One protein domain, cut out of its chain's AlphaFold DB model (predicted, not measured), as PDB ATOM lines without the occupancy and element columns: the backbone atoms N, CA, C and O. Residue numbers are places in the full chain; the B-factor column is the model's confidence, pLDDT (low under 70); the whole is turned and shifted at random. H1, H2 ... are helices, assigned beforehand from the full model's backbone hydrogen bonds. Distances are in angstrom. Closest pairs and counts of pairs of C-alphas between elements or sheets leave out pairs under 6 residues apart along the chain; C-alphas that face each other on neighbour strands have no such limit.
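What this domain is: This is residues 1133 to 1265 of the 1267 residues of an uncharacterized protein of Legionella moravica (UniProt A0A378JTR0). Three long helices, H1, H2 and H5, run side by side as a triangle of rods, H1 opposite to the other two, while the short helices H3 and H4 cross them, H3 packing on H5 and H4 on H2. At one end of the long axis the loop from H1 to H2 reaches out; at the other, residues 1248 to 1257 stick out and turn back into H6, whose residues 1259 to 1265 also stand free. The printed part has 133 residues with six named helices in the order H1 to H6 and no named strand, and its class is all helix. It is only just compact, close to loose, with a radius of gyration of the C-alphas of 16.8 A, and elongated, spanning 57 by 29 by 25 A.

Where its parts are: Find C-alpha 1133 at (140.587, 58.672, 337.918); there H1 begins, residues 1133 to 1149, 24.7 A long. Next look at C-alpha 1169, (149.184, 56.174, 372.232), where H2 sets out, residues 1169 to 1192, 34.4 A long. H3 is residues 1198 to 1203, and H4 is residues 1205 to 1215. H5, residues 1229 to 1249, covers 30.2 A. H6, residues 1258 to 1265, ends at C-alpha 1265, (126.315, 74.633, 352.540).

How they stand to each other: Begin with H1 and H2, a helical hairpin: they touch at Ile 1138 and Leu 1187, closest C-alphas 6.1 A apart, opposite ways at a tilt of 35.2 degrees, only just steep. H2 touches H1 with residues 1180 to 1191 alone. H1 touches H5 at Tyr 1144 and Gly 1230, closest C-alphas 6.7 A apart, opposite ways at a shallow tilt of 15 degrees. H2 and H5 are close but not clearly touching, with the C-alphas of Ala 1183 and Leu 1231 closest at 7.4 A. Residues 1178 to 1182 alone of H2 touch H4, closest at the C-alphas of Leu 1182 and Arg 1209, 5.9 A, at a steep tilt of 62 degrees. H3 touches H5 at a steep tilt of 64 degrees, with the C-alphas of Gly 1199 and Ala 1242 closest at 4.0 A. H3 and H4 meet only through their link. H6 touches no helix. Every O i to N i+4 pair is within hydrogen-bond range in H1, H2, H3, H4 and H5; in H6 it is 3 of 4.

The domain as a whole: The two C-alphas farthest apart are those of Gly 1154 and Leu 1252, 57.4 A. The printed part has no cut. The links H1 to H2, 19 residues, and H4 to H5, 13 residues, are long. Mean pLDDT of the printed part is 84.4; look for values under 70 at residue 1155, residues 1220 to 1224 and residues 1251 to 1265.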
ATOM      1  N   GLU A1133     140.700  58.040 336.621       81.06
ATOM      2  CA  GLU A1133     140.587  58.672 337.918       81.06
ATOM      3  C   GLU A1133     140.031  57.744 339.016       81.06
ATOM      4  O   GLU A1133     140.646  57.645 340.082       81.06
ATOM      5  N   ARG A1134     138.952  56.983 338.762       85.19
ATOM      6  CA  ARG A1134     138.359  56.053 339.751       85.19
ATOM      7  C   ARG A1134     139.308  54.899 340.065       85.19
ATOM      8  O   ARG A1134     139.496  54.533 341.224       85.19
ATOM      9  N   TYR A1135     139.966  54.371 339.036       84.81
ATOM     10  CA  TYR A1135     140.981  53.333 339.194       84.81
ATOM     11  C   TYR A1135     142.191  53.837 339.992       84.81
ATOM     12  O   TYR A1135     142.697  53.145 340.878       84.81
ATOM     13  N   SER A1136     142.604  55.084 339.756       89.75
ATOM     14  CA  SER A1136     143.691  55.696 340.518       89.75
ATOM     15  C   SER A1136     143.375  55.807 342.021       89.75
ATOM     16  O   SER A1136     144.260  55.568 342.840       89.75
ATOM     17  N   LEU A1137     142.120  56.095 342.398       93.62
ATOM     18  CA  LEU A1137     141.676  56.113 343.800       93.62
ATOM     19  C   LEU A1137     141.724  54.718 344.434       93.62
ATOM     20  O   LEU A1137     142.164  54.575 345.574       93.62
ATOM     21  N   ILE A1138     141.315  53.686 343.688       92.62
ATOM     22  CA  ILE A1138     141.378  52.285 344.134       92.62
ATOM     23  C   ILE A1138     142.827  51.886 344.437       92.62
ATOM     24  O   ILE A1138     143.094  51.267 345.469       92.62
ATOM     25  N   ILE A1139     143.773  52.262 343.570       91.94
ATOM     26  CA  ILE A1139     145.204  52.013 343.787       91.94
ATOM     27  C   ILE A1139     145.701  52.732 345.049       91.94
ATOM     28  O   ILE A1139     146.385  52.116 345.870       91.94
ATOM     29  N   ASP A1140     145.364  54.011 345.224       94.50
ATOM     30  CA  ASP A1140     145.850  54.803 346.358       94.50
ATOM     31  C   ASP A1140     145.284  54.303 347.701       94.50
ATOM     32  O   ASP A1140     146.025  54.196 348.684       94.50
ATOM     33  N   LEU A1141     144.010  53.892 347.737       96.44
ATOM     34  CA  LEU A1141     143.388  53.271 348.914       96.44
ATOM     35  C   LEU A1141     144.025  51.921 349.261       96.44
ATOM     36  O   LEU A1141     144.352  51.689 350.426       96.44
ATOM     37  N   LYS A1142     144.280  51.054 348.268       93.56
ATOM     38  CA  LYS A1142     144.988  49.779 348.488       93.56
ATOM     39  C   LYS A1142     146.379  50.002 349.088       93.56
ATOM     40  O   LYS A1142     146.752  49.315 350.036       93.56
ATOM     41  N   LYS A1143     147.127  50.995 348.590       94.62
ATOM     42  CA  LYS A1143     148.441  51.368 349.146       94.62
ATOM     43  C   LYS A1143     148.337  51.861 350.594       94.62
ATOM     44  O   LYS A1143     149.174  51.503 351.420       94.62
ATOM     45  N   TYR A1144     147.324  52.670 350.913       96.75
ATOM     46  CA  TYR A1144     147.095  53.165 352.275       96.75
ATOM     47  C   TYR A1144     146.786  52.034 353.268       96.75
ATOM     48  O   TYR A1144     147.364  51.997 354.360       96.75
ATOM     49  N   ILE A1145     145.899  51.116 352.875       96.38
ATOM     50  CA  ILE A1145     145.488  49.948 353.665       96.38
ATOM     51  C   ILE A1145     146.701  49.054 353.939       96.38
ATOM     52  O   ILE A1145     147.036  48.842 355.104       96.38
ATOM     53  N   ALA A1146     147.439  48.665 352.894       93.06
ATOM     54  CA  ALA A1146     148.619  47.804 353.018       93.06
ATOM     55  C   ALA A1146     149.696  48.395 353.946       93.06
ATOM     56  O   ALA A1146     150.314  47.682 354.733       93.06
ATOM     57  N   ARG A1147     149.905  49.720 353.907       94.75
ATOM     58  CA  ARG A1147     150.836  50.399 354.822       94.75
ATOM     59  C   ARG A1147     150.381  50.325 356.282       94.75
ATOM     60  O   ARG A1147     151.224  50.286 357.169       94.75
ATOM     61  N   THR A1148     149.075  50.358 356.543       94.12
ATOM     62  CA  THR A1148     148.539  50.312 357.913       94.12
ATOM     63  C   THR A1148     148.554  48.888 358.467       94.12
ATOM     64  O   THR A1148     148.897  48.693 359.626       94.12
ATOM     65  N   GLU A1149     148.288  47.891 357.620       93.38
ATOM     66  CA  GLU A1149     148.365  46.457 357.952       93.38
ATOM     67  C   GLU A1149     149.788  45.968 358.257       93.38
ATOM     68  O   GLU A1149     149.963  44.890 358.824       93.38
ATOM     69  N   PHE A1150     150.808  46.760 357.906       92.12
ATOM     70  CA  PHE A1150     152.205  46.478 358.226       92.12
ATOM     71  C   PHE A1150     152.508  46.560 359.735       92.12
ATOM     72  O   PHE A1150     153.446  45.917 360.204       92.12
ATOM     73  N   TYR A1151     151.725  47.321 360.508       90.06
ATOM     74  CA  TYR A1151     151.880  47.421 361.962       90.06
ATOM     75  C   TYR A1151     151.219  46.217 362.650       90.06
ATOM     76  O   TYR A1151     150.064  46.301 363.050       90.06
ATOM     77  N   GLN A1152     151.895  45.065 362.721       86.56
ATOM     78  CA  GLN A1152     151.338  43.835 363.307       86.56
ATOM     79  C   GLN A1152     151.784  43.619 364.759       86.56
ATOM     80  O   GLN A1152     152.959  43.758 365.096       86.56
ATOM     81  N   GLU A1153     150.848  43.190 365.605       72.56
ATOM     82  CA  GLU A1153     150.966  43.095 367.070       72.56
ATOM     83  C   GLU A1153     151.697  41.814 367.547       72.56
ATOM     84  O   GLU A1153     151.278  41.127 368.478       72.56
ATOM     85  N   GLY A1154     152.752  41.392 366.836       70.81
ATOM     86  CA  GLY A1154     153.494  40.147 367.112       70.81
ATOM     87  C   GLY A1154     152.691  38.846 366.923       70.81
ATOM     88  O   GLY A1154     153.244  37.754 367.059       70.81
ATOM     89  N   ARG A1155     151.398  38.940 366.581       65.31
ATOM     90  CA  ARG A1155     150.503  37.832 366.226       65.31
ATOM     91  C   ARG A1155     150.051  37.994 364.767       65.31
ATOM     92  O   ARG A1155     149.610  39.083 364.396       65.31
ATOM     93  N   PRO A1156     150.128  36.944 363.929       74.06
ATOM     94  CA  PRO A1156     149.643  37.012 362.552       74.06
ATOM     95  C   PRO A1156     148.156  37.393 362.512       74.06
ATOM     96  O   PRO A1156     147.325  36.690 363.085       74.06
ATOM     97  N   GLY A1157     147.822  38.492 361.829       81.06
ATOM     98  CA  GLY A1157     146.436  38.913 361.586       81.06
ATOM     99  C   GLY A1157     145.843  39.941 362.559       81.06
ATOM    100  O   GLY A1157     144.695  40.331 362.360       81.06
ATOM    101  N   THR A1158     146.583  40.420 363.566       87.56
ATOM    102  CA  THR A1158     146.148  41.540 364.428       87.56
ATOM    103  C   THR A1158     146.997  42.786 364.179       87.56
ATOM    104  O   THR A1158     148.223  42.739 364.292       87.56
ATOM    105  N   ILE A1159     146.342  43.896 363.821       93.12
ATOM    106  CA  ILE A1159     146.982  45.192 363.552       93.12
ATOM    107  C   ILE A1159     147.137  45.956 364.873       93.12
ATOM    108  O   ILE A1159     146.140  46.234 365.536       93.12
ATOM    109  N   ASP A1160     148.365  46.338 365.215       94.25
ATOM    110  CA  ASP A1160     148.684  47.241 366.321       94.25
ATOM    111  C   ASP A1160     148.515  48.700 365.864       94.25
ATOM    112  O   ASP A1160     149.378  49.306 365.213       94.25
ATOM    113  N   PHE A1161     147.371  49.298 366.194       95.00
ATOM    114  CA  PHE A1161     147.106  50.692 365.838       95.00
ATOM    115  C   PHE A1161     147.898  51.701 366.690       95.00
ATOM    116  O   PHE A1161     148.035  52.855 366.269       95.00
ATOM    117  N   GLU A1162     148.440  51.299 367.845       94.38
ATOM    118  CA  GLU A1162     149.210  52.162 368.751       94.38
ATOM    119  C   GLU A1162     150.704  52.224 368.376       94.38
ATOM    120  O   GLU A1162     151.386  53.203 368.706       94.38
ATOM    121  N   GLN A1163     151.194  51.242 367.610       92.12
ATOM    122  CA  GLN A1163     152.594  51.127 367.203       92.12
ATOM    123  C   GLN A1163     153.133  52.404 366.532       92.12
ATOM    124  O   GLN A1163     152.566  52.941 365.571       92.12
ATOM    125  N   GLY A1164     154.281  52.890 367.012       87.94
ATOM    126  CA  GLY A1164     154.974  54.061 366.460       87.94
ATOM    127  C   GLY A1164     154.512  55.419 367.007       87.94
ATOM    128  O   GLY A1164     154.945  56.453 366.497       87.94
ATOM    129  N   PHE A1165     153.662  55.455 368.039       89.94
ATOM    130  CA  PHE A1165     153.339  56.683 368.771       89.94
ATOM    131  C   PHE A1165     154.060  56.733 370.129       89.94
ATOM    132  O   PHE A1165     153.943  55.816 370.924       89.94
ATOM    133  N   LEU A1166     154.783  57.826 370.414       80.81
ATOM    134  CA  LEU A1166     155.482  58.026 371.700       80.81
ATOM    135  C   LEU A1166     154.605  58.686 372.782       80.81
ATOM    136  O   LEU A1166     154.824  58.483 373.968       80.81
ATOM    137  N   PHE A1167     153.598  59.466 372.379       85.75
ATOM    138  CA  PHE A1167     152.673  60.170 373.273       85.75
ATOM    139  C   PHE A1167     151.241  60.020 372.769       85.75
ATOM    140  O   PHE A1167     151.012  59.949 371.557       85.75
ATOM    141  N   PHE A1168     150.274  60.032 373.693       86.38
ATOM    142  CA  PHE A1168     148.846  59.859 373.395       86.38
ATOM    143  C   PHE A1168     148.543  58.562 372.625       86.38
ATOM    144  O   PHE A1168     147.689  58.573 371.739       86.38
ATOM    145  N   THR A1169     149.244  57.467 372.943       88.25
ATOM    146  CA  THR A1169     149.184  56.174 372.232       88.25
ATOM    147  C   THR A1169     147.754  55.705 372.001       88.25
ATOM    148  O   THR A1169     147.357  55.549 370.853       88.25
ATOM    149  N   LYS A1170     146.937  55.655 373.058       89.56
ATOM    150  CA  LYS A1170     145.526  55.244 372.989       89.56
ATOM    151  C   LYS A1170     144.678  56.137 372.082       89.56
ATOM    152  O   LYS A1170     143.968  55.659 371.205       89.56
ATOM    153  N   SER A1171     144.775  57.460 372.245       89.69
ATOM    154  CA  SER A1171     143.995  58.411 371.432       89.69
ATOM    155  C   SER A1171     144.436  58.411 369.963       89.69
ATOM    156  O   SER A1171     143.602  58.510 369.060       89.69
ATOM    157  N   ARG A1172     145.741  58.293 369.694       91.50
ATOM    158  CA  ARG A1172     146.275  58.234 368.328       91.50
ATOM    159  C   ARG A1172     146.017  56.879 367.665       91.50
ATOM    160  O   ARG A1172     145.728  56.865 366.470       91.50
ATOM    161  N   GLY A1173     146.051  55.787 368.427       93.50
ATOM    162  CA  GLY A1173     145.669  54.448 367.984       93.50
ATOM    163  C   GLY A1173     144.197  54.376 367.602       93.50
ATOM    164  O   GLY A1173     143.886  54.009 366.472       93.50
ATOM    165  N   ALA A1174     143.305  54.878 368.460       92.81
ATOM    166  CA  ALA A1174     141.875  54.998 368.169       92.81
ATOM    167  C   ALA A1174     141.599  55.790 366.871       92.81
ATOM    168  O   ALA A1174     140.808  55.366 366.028       92.81
ATOM    169  N   ASN A1175     142.299  56.911 366.645       93.56
ATOM    170  CA  ASN A1175     142.157  57.676 365.398       93.56
ATOM    171  C   ASN A1175     142.704  56.909 364.175       93.56
ATOM    172  O   ASN A1175     142.097  56.932 363.105       93.56
ATOM    173  N   ARG A1176     143.836  56.203 364.310       94.69
ATOM    174  CA  ARG A1176     144.387  55.367 363.228       94.69
ATOM    175  C   ARG A1176     143.427  54.230 362.861       94.69
ATOM    176  O   ARG A1176     143.216  54.008 361.671       94.69
ATOM    177  N   GLN A1177     142.807  53.587 363.849       95.38
ATOM    178  CA  GLN A1177     141.795  52.546 363.655       95.38
ATOM    179  C   GLN A1177     140.573  53.078 362.892       95.38
ATOM    180  O   GLN A1177     140.180  52.492 361.883       95.38
ATOM    181  N   ALA A1178     140.023  54.227 363.300       95.25
ATOM    182  CA  ALA A1178     138.898  54.855 362.600       95.25
ATOM    183  C   ALA A1178     139.234  55.190 361.131       95.25
ATOM    184  O   ALA A1178     138.431  54.951 360.231       95.25
ATOM    185  N   ASN A1179     140.446  55.695 360.866       96.25
ATOM    186  CA  ASN A1179     140.889  56.042 359.510       96.25
ATOM    187  C   ASN A1179     141.155  54.805 358.631       96.25
ATOM    188  O   ASN A1179     140.884  54.842 357.431       96.25
ATOM    189  N   TYR A1180     141.656  53.709 359.209       96.88
ATOM    190  CA  TYR A1180     141.814  52.430 358.510       96.88
ATOM    191  C   TYR A1180     140.462  51.876 358.052       96.88
ATOM    192  O   TYR A1180     140.279  51.594 356.869       96.88
ATOM    193  N   LEU A1181     139.491  51.809 358.968       96.19
ATOM    194  CA  LEU A1181     138.145  51.319 358.670       96.19
ATOM    195  C   LEU A1181     137.441  52.186 357.615       96.19
ATOM    196  O   LEU A1181     136.811  51.647 356.704       96.19
ATOM    197  N   LEU A1182     137.617  53.512 357.671       97.06
ATOM    198  CA  LEU A1182     137.119  54.423 356.639       97.06
ATOM    199  C   LEU A1182     137.729  54.115 355.262       97.06
ATOM    200  O   LEU A1182     137.001  54.032 354.276       97.06
ATOM    201  N   ALA A1183     139.044  53.893 355.175       97.12
ATOM    202  CA  ALA A1183     139.702  53.555 353.911       97.12
ATOM    203  C   ALA A1183     139.195  52.224 353.322       97.12
ATOM    204  O   ALA A1183     138.949  52.138 352.116       97.12
ATOM    205  N   CYS A1184     138.982  51.204 354.160       95.88
ATOM    206  CA  CYS A1184     138.385  49.931 353.746       95.88
ATOM    207  C   CYS A1184     136.953  50.113 353.224       95.88
ATOM    208  O   CYS A1184     136.596  49.543 352.189       95.88
ATOM    209  N   HIS A1185     136.145  50.931 353.907       95.44
ATOM    210  CA  HIS A1185     134.783  51.241 353.484       95.44
ATOM    211  C   HIS A1185     134.767  51.940 352.115       95.44
ATOM    212  O   HIS A1185     134.083  51.481 351.201       95.44
ATOM    213  N   LEU A1186     135.587  52.980 351.924       95.75
ATOM    214  CA  LEU A1186     135.693  53.698 350.647       95.75
ATOM    215  C   LEU A1186     136.146  52.781 349.498       95.75
ATOM    216  O   LEU A1186     135.590  52.853 348.401       95.75
ATOM    217  N   LEU A1187     137.105  51.877 349.738       95.50
ATOM    218  CA  LEU A1187     137.553  50.905 348.733       95.50
ATOM    219  C   LEU A1187     136.425  49.943 348.328       95.50
ATOM    220  O   LEU A1187     136.248  49.665 347.141       95.50
ATOM    221  N   LYS A1188     135.647  49.458 349.302       93.75
ATOM    222  CA  LYS A1188     134.484  48.598 349.053       93.75
ATOM    223  C   LYS A1188     133.432  49.329 348.216       93.75
ATOM    224  O   LYS A1188     132.946  48.762 347.240       93.75
ATOM    225  N   VAL A1189     133.120  50.582 348.556       91.25
ATOM    226  CA  VAL A1189     132.157  51.390 347.794       91.25
ATOM    227  C   VAL A1189     132.615  51.570 346.344       91.25
ATOM    228  O   VAL A1189     131.849  51.335 345.412       91.25
ATOM    229  N   LEU A1190     133.898  51.880 346.136       90.19
ATOM    230  CA  LEU A1190     134.451  52.076 344.796       90.19
ATOM    231  C   LEU A1190     134.415  50.819 343.915       90.19
ATOM    232  O   LEU A1190     134.188  50.967 342.713       90.19
ATOM    233  N   LEU A1191     134.633  49.629 344.493       84.56
ATOM    234  CA  LEU A1191     134.682  48.349 343.772       84.56
ATOM    235  C   LEU A1191     133.301  47.749 343.487       84.56
ATOM    236  O   LEU A1191     133.101  47.188 342.413       84.56
ATOM    237  N   PHE A1192     132.378  47.823 344.448       79.69
ATOM    238  CA  PHE A1192     131.120  47.071 344.387       79.69
ATOM    239  C   PHE A1192     129.898  47.914 344.020       79.69
ATOM    240  O   PHE A1192     128.879  47.336 343.661       79.69
ATOM    241  N   PHE A1193     130.006  49.244 344.076       85.31
ATOM    242  CA  PHE A1193     128.909  50.167 343.777       85.31
ATOM    243  C   PHE A1193     129.359  51.198 342.724       85.31
ATOM    244  O   PHE A1193     129.559  52.382 343.038       85.31
ATOM    245  N   PRO A1194     129.626  50.761 341.473       85.44
ATOM    246  CA  PRO A1194     130.061  51.645 340.387       85.44
ATOM    247  C   PRO A1194     129.070  52.779 340.087       85.44
ATOM    248  O   PRO A1194     129.485  53.823 339.592       85.44
ATOM    249  N   GLU A1195     127.793  52.600 340.420       83.94
ATOM    250  CA  GLU A1195     126.713  53.574 340.272       83.94
ATOM    251  C   GLU A1195     126.783  54.753 341.252       83.94
ATOM    252  O   GLU A1195     126.179  55.794 340.997       83.94
ATOM    253  N   ILE A1196     127.522  54.624 342.363       86.31
ATOM    254  CA  ILE A1196     127.757  55.747 343.274       86.31
ATOM    255  C   ILE A1196     128.805  56.660 342.636       86.31
ATOM    256  O   ILE A1196     129.952  56.251 342.415       86.31
ATOM    257  N   SER A1197     128.397  57.896 342.341       91.12
ATOM    258  CA  SER A1197     129.273  58.946 341.817       91.12
ATOM    259  C   SER A1197     130.398  59.283 342.792       91.12
ATOM    260  O   SER A1197     130.265  59.136 344.013       91.12
ATOM    261  N   VAL A1198     131.519  59.769 342.258       90.62
ATOM    262  CA  VAL A1198     132.662  60.186 343.080       90.62
ATOM    263  C   VAL A1198     132.279  61.400 343.930       90.62
ATOM    264  O   VAL A1198     132.664  61.477 345.098       90.62
ATOM    265  N   GLY A1199     131.430  62.281 343.387       91.19
ATOM    266  CA  GLY A1199     130.799  63.381 344.118       91.19
ATOM    267  C   GLY A1199     130.039  62.941 345.366       91.19
ATOM    268  O   GLY A1199     130.329  63.414 346.464       91.19
ATOM    269  N   ASN A1200     129.119  61.983 345.226       91.25
ATOM    270  CA  ASN A1200     128.330  61.494 346.357       91.25
ATOM    271  C   ASN A1200     129.207  60.755 347.384       91.25
ATOM    272  O   ASN A1200     129.005  60.863 348.593       91.25
ATOM    273  N   LEU A1201     130.232  60.034 346.920       92.75
ATOM    274  CA  LEU A1201     131.193  59.394 347.814       92.75
ATOM    275  C   LEU A1201     131.959  60.422 348.662       92.75
ATOM    276  O   LEU A1201     132.160  60.182 349.850       92.75
ATOM    277  N   TYR A1202     132.353  61.560 348.077       95.50
ATOM    278  CA  TYR A1202     133.047  62.642 348.782       95.50
ATOM    279  C   TYR A1202     132.170  63.322 349.843       95.50
ATOM    280  O   TYR A1202     132.625  63.511 350.972       95.50
ATOM    281  N   GLU A1203     130.915  63.645 349.513       93.00
ATOM    282  CA  GLU A1203     129.991  64.330 350.434       93.00
ATOM    283  C   GLU A1203     129.752  63.540 351.734       93.00
ATOM    284  O   GLU A1203     129.559  64.132 352.797       93.00
ATOM    285  N   ASN A1204     129.844  62.208 351.678       94.75
ATOM    286  CA  ASN A1204     129.533  61.326 352.805       94.75
ATOM    287  C   ASN A1204     130.753  60.847 353.612       94.75
ATOM    288  O   ASN A1204     130.576  60.158 354.616       94.75
ATOM    289  N   VAL A1205     131.990  61.221 353.249       95.19
ATOM    290  CA  VAL A1205     133.220  60.722 353.914       95.19
ATOM    291  C   VAL A1205     133.193  60.918 355.437       95.19
ATOM    292  O   VAL A1205     133.573  60.019 356.189       95.19
ATOM    293  N   TYR A1206     132.741  62.083 355.911       94.19
ATOM    294  CA  TYR A1206     132.699  62.390 357.345       94.19
ATOM    295  C   TYR A1206     131.543  61.698 358.072       94.19
ATOM    296  O   TYR A1206     131.727  61.277 359.215       94.19
ATOM    297  N   ALA A1207     130.395  61.530 357.407       92.12
ATOM    298  CA  ALA A1207     129.263  60.777 357.940       92.12
ATOM    299  C   ALA A1207     129.640  59.301 358.132       92.12
ATOM    300  O   ALA A1207     129.529  58.787 359.244       92.12
ATOM    301  N   TYR A1208     130.238  58.673 357.111       95.75
ATOM    302  CA  TYR A1208     130.734  57.296 357.205       95.75
ATOM    303  C   TYR A1208     131.753  57.122 358.331       95.75
ATOM    304  O   TYR A1208     131.742  56.118 359.040       95.75
ATOM    305  N   ARG A1209     132.632  58.106 358.553       94.31
ATOM    306  CA  ARG A1209     133.578  58.047 359.673       94.31
ATOM    307  C   ARG A1209     132.876  58.105 361.032       94.31
ATOM    308  O   ARG A1209     133.290  57.389 361.941       94.31
ATOM    309  N   ALA A1210     131.864  58.960 361.184       91.19
ATOM    310  CA  ALA A1210     131.102  59.075 362.425       91.19
ATOM    311  C   ALA A1210     130.356  57.769 362.747       91.19
ATOM    312  O   ALA A1210     130.436  57.286 363.874       91.19
ATOM    313  N   GLU A1211     129.727  57.155 361.742       93.00
ATOM    314  CA  GLU A1211     129.080  55.843 361.864       93.00
ATOM    315  C   GLU A1211     130.081  54.765 362.291       93.00
ATOM    316  O   GLU A1211     129.858  54.081 363.286       93.00
ATOM    317  N   ILE A1212     131.243  54.687 361.633       93.88
ATOM    318  CA  ILE A1212     132.306  53.729 361.973       93.88
ATOM    319  C   ILE A1212     132.767  53.874 363.430       93.88
ATOM    320  O   ILE A1212     133.005  52.863 364.096       93.88
ATOM    321  N   ILE A1213     132.905  55.105 363.935       92.50
ATOM    322  CA  ILE A1213     133.294  55.371 365.329       92.50
ATOM    323  C   ILE A1213     132.248  54.818 366.303       92.50
ATOM    324  O   ILE A1213     132.620  54.150 367.272       92.50
ATOM    325  N   ILE A1214     130.962  55.064 366.028       90.06
ATOM    326  CA  ILE A1214     129.838  54.604 366.852       90.06
ATOM    327  C   ILE A1214     129.738  53.074 366.814       90.06
ATOM    328  O   ILE A1214     129.710  52.431 367.863       90.06
ATOM    329  N   GLU A1215     129.739  52.479 365.621       94.06
ATOM    330  CA  GLU A1215     129.558  51.035 365.413       94.06
ATOM    331  C   GLU A1215     130.677  50.198 366.035       94.06
ATOM    332  O   GLU A1215     130.430  49.108 366.551       94.06
ATOM    333  N   ASN A1216     131.911  50.705 366.007       91.06
ATOM    334  CA  ASN A1216     133.077  49.982 366.512       91.06
ATOM    335  C   ASN A1216     133.443  50.375 367.950       91.06
ATOM    336  O   ASN A1216     134.478  49.935 368.451       91.06
ATOM    337  N   ASN A1217     132.605  51.184 368.615       92.38
ATOM    338  CA  ASN A1217     132.808  51.661 369.984       92.38
ATOM    339  C   ASN A1217     134.227  52.229 370.209       92.38
ATOM    340  O   ASN A1217     134.895  51.941 371.209       92.38
ATOM    341  N   ILE A1218     134.719  53.005 369.238       91.19
ATOM    342  CA  ILE A1218     136.043  53.627 369.305       91.19
ATOM    343  C   ILE A1218     135.942  54.785 370.309       91.19
ATOM    344  O   ILE A1218     135.216  55.743 370.069       91.19
ATOM    345  N   GLN A1219     136.633  54.680 371.454       81.00
ATOM    346  CA  GLN A1219     136.504  55.604 372.597       81.00
ATOM    347  C   GLN A1219     136.549  57.098 372.204       81.00
ATOM    348  O   GLN A1219     137.354  57.494 371.360       81.00
ATOM    349  N   HIS A1220     135.753  57.918 372.916       59.72
ATOM    350  CA  HIS A1220     135.407  59.348 372.724       59.72
ATOM    351  C   HIS A1220     136.544  60.382 372.526       59.72
ATOM    352  O   HIS A1220     136.305  61.585 372.509       59.72
ATOM    353  N   HIS A1221     137.791  59.973 372.307       59.69
ATOM    354  CA  HIS A1221     138.838  60.858 371.781       59.69
ATOM    355  C   HIS A1221     138.806  60.978 370.239       59.69
ATOM    356  O   HIS A1221     139.744  61.512 369.636       59.69
ATOM    357  N   SER A1222     137.743  60.467 369.611       52.28
ATOM    358  CA  SER A1222     137.492  60.328 368.172       52.28
ATOM    359  C   SER A1222     136.872  61.555 367.489       52.28
ATOM    360  O   SER A1222     136.885  61.618 366.258       52.28
ATOM    361  N   ASP A1223     136.423  62.551 368.262       60.38
ATOM    362  CA  ASP A1223     135.922  63.852 367.765       60.38
ATOM    363  C   ASP A1223     137.013  64.671 367.052       60.38
ATOM    364  O   ASP A1223     136.774  65.726 366.467       60.38
ATOM    365  N   ARG A1224     138.251  64.170 367.074       63.38
ATOM    366  CA  ARG A1224     139.354  64.686 366.274       63.38
ATOM    367  C   ARG A1224     139.121  64.387 364.795       63.38
ATOM    368  O   ARG A1224     138.743  63.275 364.414       63.38
ATOM    369  N   THR A1225     139.430  65.376 363.965       85.25
ATOM    370  CA  THR A1225     139.402  65.286 362.503       85.25
ATOM    371  C   THR A1225     140.328  64.174 361.977       85.25
ATOM    372  O   THR A1225     141.100  63.550 362.719       85.25
ATOM    373  N   ILE A1226     140.241  63.878 360.674       91.50
ATOM    374  CA  ILE A1226     141.083  62.872 360.010       91.50
ATOM    375  C   ILE A1226     142.547  63.349 360.046       91.50
ATOM    376  O   ILE A1226     142.996  64.134 359.215       91.50
ATOM    377  N   HIS A1227     143.321  62.883 361.028       88.50
ATOM    378  CA  HIS A1227     144.740  63.227 361.192       88.50
ATOM    379  C   HIS A1227     145.646  62.204 360.493       88.50
ATOM    380  O   HIS A1227     146.484  61.555 361.119       88.50
ATOM    381  N   SER A1228     145.468  62.034 359.181       93.75
ATOM    382  CA  SER A1228     146.291  61.130 358.375       93.75
ATOM    383  C   SER A1228     146.644  61.760 357.034       93.75
ATOM    384  O   SER A1228     145.803  61.828 356.146       93.75
ATOM    385  N   ASN A1229     147.907  62.161 356.852       92.88
ATOM    386  CA  ASN A1229     148.365  62.811 355.613       92.88
ATOM    387  C   ASN A1229     148.070  61.968 354.361       92.88
ATOM    388  O   ASN A1229     147.672  62.507 353.337       92.88
ATOM    389  N   GLY A1230     148.225  60.640 354.452       93.25
ATOM    390  CA  GLY A1230     147.945  59.741 353.329       93.25
ATOM    391  C   GLY A1230     146.459  59.650 352.984       93.25
ATOM    392  O   GLY A1230     146.116  59.704 351.811       93.25
ATOM    393  N   LEU A1231     145.582  59.550 353.988       96.06
ATOM    394  CA  LEU A1231     144.141  59.480 353.737       96.06
ATOM    395  C   LEU A1231     143.581  60.843 353.318       96.06
ATOM    396  O   LEU A1231     142.766  60.900 352.411       96.06
ATOM    397  N   ASN A1232     144.081  61.940 353.894       96.19
ATOM    398  CA  ASN A1232     143.710  63.296 353.486       96.19
ATOM    399  C   ASN A1232     144.113  63.587 352.037       96.19
ATOM    400  O   ASN A1232     143.334  64.190 351.315       96.19
ATOM    401  N   ALA A1233     145.274  63.107 351.577       95.56
ATOM    402  CA  ALA A1233     145.649  63.220 350.167       95.56
ATOM    403  C   ALA A1233     144.672  62.466 349.244       95.56
ATOM    404  O   ALA A1233     144.321  62.968 348.179       95.56
ATOM    405  N   ILE A1234     144.188  61.292 349.666       96.69
ATOM    406  CA  ILE A1234     143.174  60.524 348.927       96.69
ATOM    407  C   ILE A1234     141.821  61.246 348.943       96.69
ATOM    408  O   ILE A1234     141.164  61.314 347.911       96.69
ATOM    409  N   ILE A1235     141.413  61.814 350.082       96.31
ATOM    410  CA  ILE A1235     140.158  62.570 350.225       96.31
ATOM    411  C   ILE A1235     140.191  63.861 349.399       96.31
ATOM    412  O   ILE A1235     139.201  64.190 348.754       96.31
ATOM    413  N   GLU A1236     141.317  64.574 349.348       95.38
ATOM    414  CA  GLU A1236     141.466  65.740 348.466       95.38
ATOM    415  C   GLU A1236     141.467  65.333 346.988       95.38
ATOM    416  O   GLU A1236     140.847  65.996 346.161       95.38
ATOM    417  N   LYS A1237     142.074  64.194 346.636       94.88
ATOM    418  CA  LYS A1237     141.953  63.642 345.280       94.88
ATOM    419  C   LYS A1237     140.496  63.317 344.940       94.88
ATOM    420  O   LYS A1237     140.029  63.671 343.864       94.88
ATOM    421  N   LEU A1238     139.763  62.705 345.872       94.19
ATOM    422  CA  LEU A1238     138.331  62.424 345.756       94.19
ATOM    423  C   LEU A1238     137.520  63.720 345.563       94.19
ATOM    424  O   LEU A1238     136.659  63.772 344.692       94.19
ATOM    425  N   ARG A1239     137.850  64.785 346.307       94.75
ATOM    426  CA  ARG A1239     137.251  66.124 346.174       94.75
ATOM    427  C   ARG A1239     137.470  66.729 344.793       94.75
ATOM    428  O   ARG A1239     136.533  67.261 344.208       94.75
ATOM    429  N   HIS A1240     138.695  66.682 344.274       92.81
ATOM    430  CA  HIS A1240     138.998  67.229 342.951       92.81
ATOM    431  C   HIS A1240     138.195  66.529 341.856       92.81
ATOM    432  O   HIS A1240     137.633  67.195 340.991       92.81
ATOM    433  N   LEU A1241     138.078  65.206 341.948       91.38
ATOM    434  CA  LEU A1241     137.292  64.407 341.011       91.38
ATOM    435  C   LEU A1241     135.788  64.671 341.142       91.38
ATOM    436  O   LEU A1241     135.103  64.800 340.135       91.38
ATOM    437  N   ALA A1242     135.288  64.847 342.366       91.94
ATOM    438  CA  ALA A1242     133.917  65.285 342.613       91.94
ATOM    439  C   ALA A1242     133.617  66.647 341.963       91.94
ATOM    440  O   ALA A1242     132.577  66.828 341.335       91.94
ATOM    441  N   LEU A1243     134.536  67.609 342.086       88.19
ATOM    442  CA  LEU A1243     134.398  68.930 341.470       88.19
ATOM    443  C   LEU A1243     134.440  68.865 339.939       88.19
ATOM    444  O   LEU A1243     133.687  69.584 339.282       88.19
ATOM    445  N   GLN A1244     135.283  67.996 339.380       89.06
ATOM    446  CA  GLN A1244     135.346  67.748 337.943       89.06
ATOM    447  C   GLN A1244     134.028  67.146 337.432       89.06
ATOM    448  O   GLN A1244     133.441  67.693 336.501       89.06
ATOM    449  N   GLU A1245     133.495  66.128 338.111       89.38
ATOM    450  CA  GLU A1245     132.202  65.502 337.799       89.38
ATOM    451  C   GLU A1245     131.043  66.522 337.833       89.38
ATOM    452  O   GLU A1245     130.213  66.565 336.926       89.38
ATOM    453  N   ILE A1246     131.023  67.419 338.829       81.62
ATOM    454  CA  ILE A1246     130.037  68.511 338.917       81.62
ATOM    455  C   ILE A1246     130.191  69.505 337.755       81.62
ATOM    456  O   ILE A1246     129.190  69.966 337.202       81.62
ATOM    457  N   SER A1247     131.429  69.837 337.372       80.50
ATOM    458  CA  SER A1247     131.701  70.766 336.268       80.50
ATOM    459  C   SER A1247     131.305  70.199 334.900       80.50
ATOM    460  O   SER A1247     130.799  70.936 334.054       80.50
ATOM    461  N   GLU A1248     131.459  68.887 334.704       80.31
ATOM    462  CA  GLU A1248     131.069  68.182 333.477       80.31
ATOM    463  C   GLU A1248     129.544  68.065 333.340       80.31
ATOM    464  O   GLU A1248     129.009  68.173 332.236       80.31
ATOM    465  N   LEU A1249     128.826  67.915 334.459       78.75
ATOM    466  CA  LEU A1249     127.362  67.853 334.482       78.75
ATOM    467  C   LEU A1249     126.686  69.218 334.275       78.75
ATOM    468  O   LEU A1249     125.492  69.256 333.969       78.75
ATOM    469  N   ASN A1250     127.409  70.335 334.433       72.31
ATOM    470  CA  ASN A1250     126.816  71.674 334.377       72.31
ATOM    471  C   ASN A1250     127.737  72.740 333.730       72.31
ATOM    472  O   ASN A1250     128.171  73.692 334.388       72.31
ATOM    473  N   PRO A1251     128.013  72.643 332.414       58.97
ATOM    474  CA  PRO A1251     129.013  73.475 331.732       58.97
ATOM    475  C   PRO A1251     128.654  74.970 331.603       58.97
ATOM    476  O   PRO A1251     129.489  75.759 331.173       58.97
ATOM    477  N   LEU A1252     127.431  75.387 331.962       52.75
ATOM    478  CA  LEU A1252     126.927  76.762 331.792       52.75
ATOM    479  C   LEU A1252     127.028  77.652 333.051       52.75
ATOM    480  O   LEU A1252     126.550  78.784 333.027       52.75
ATOM    481  N   GLN A1253     127.635  77.181 334.147       51.50
ATOM    482  CA  GLN A1253     127.707  77.915 335.428       51.50
ATOM    483  C   GLN A1253     129.130  78.191 335.948       51.50
ATOM    484  O   GLN A1253     129.316  78.511 337.122       51.50
ATOM    485  N   THR A1254     130.152  78.114 335.099       47.47
ATOM    486  CA  THR A1254     131.559  78.152 335.534       47.47
ATOM    487  C   THR A1254     132.127  79.533 335.886       47.47
ATOM    488  O   THR A1254     133.200  79.580 336.481       47.47
ATOM    489  N   ASP A1255     131.415  80.642 335.653       46.62
ATOM    490  CA  ASP A1255     131.948  81.990 335.946       46.62
ATOM    491  C   ASP A1255     131.550  82.584 337.310       46.62
ATOM    492  O   ASP A1255     132.044  83.647 337.684       46.62
ATOM    493  N   ILE A1256     130.715  81.911 338.115       47.47
ATOM    494  CA  ILE A1256     130.383  82.387 339.472       47.47
ATOM    495  C   ILE A1256     130.614  81.279 340.507       47.47
ATOM    496  O   ILE A1256     129.694  80.636 340.998       47.47
ATOM    497  N   GLY A1257     131.892  81.102 340.853       49.62
ATOM    498  CA  GLY A1257     132.366  80.680 342.175       49.62
ATOM    499  C   GLY A1257     131.818  79.366 342.736       49.62
ATOM    500  O   GLY A1257     131.004  79.374 343.657       49.62
ATOM    501  N   VAL A1258     132.389  78.240 342.308       49.19
ATOM    502  CA  VAL A1258     132.213  76.917 342.946       49.19
ATOM    503  C   VAL A1258     132.577  76.943 344.448       49.19
ATOM    504  O   VAL A1258     131.925  76.288 345.262       49.19
ATOM    505  N   ASP A1259     133.520  77.802 344.852       48.38
ATOM    506  CA  ASP A1259     133.849  78.053 346.267       48.38
ATOM    507  C   ASP A1259     132.724  78.758 347.051       48.38
ATOM    508  O   ASP A1259     132.611  78.585 348.267       48.38
ATOM    509  N   PHE A1260     131.860  79.529 346.381       45.75
ATOM    510  CA  PHE A1260     130.710  80.193 347.001       45.75
ATOM    511  C   PHE A1260     129.576  79.199 347.291       45.75
ATOM    512  O   PHE A1260     128.905  79.309 348.316       45.75
ATOM    513  N   TRP A1261     129.402  78.190 346.431       46.25
ATOM    514  CA  TRP A1261     128.371  77.161 346.594       46.25
ATOM    515  C   TRP A1261     128.698  76.177 347.727       46.25
ATOM    516  O   TRP A1261     127.817  75.821 348.508       46.25
ATOM    517  N   MET A1262     129.974  75.811 347.889       44.25
ATOM    518  CA  MET A1262     130.425  74.936 348.980       44.25
ATOM    519  C   MET A1262     130.452  75.652 350.343       44.25
ATOM    520  O   MET A1262     130.025  75.076 351.342       44.25
ATOM    521  N   LYS A1263     130.859  76.931 350.406       42.88
ATOM    522  CA  LYS A1263     130.854  77.699 351.670       42.88
ATOM    523  C   LYS A1263     129.457  77.962 352.232       42.88
ATOM    524  O   LYS A1263     129.317  78.032 353.445       42.88
ATOM    525  N   LYS A1264     128.431  78.090 351.385       40.53
ATOM    526  CA  LYS A1264     127.050  78.363 351.825       40.53
ATOM    527  C   LYS A1264     126.295  77.116 352.313       40.53
ATOM    528  O   LYS A1264     125.174  77.249 352.783       40.53
ATOM    529  N   ARG A1265     126.884  75.928 352.138       39.78
ATOM    530  CA  ARG A1265     126.315  74.633 352.540       39.78
ATOM    531  C   ARG A1265     127.051  74.006 353.734       39.78
ATOM    532  O   ARG A1265     126.541  73.062 354.322       39.78
TER     533      ARG A1265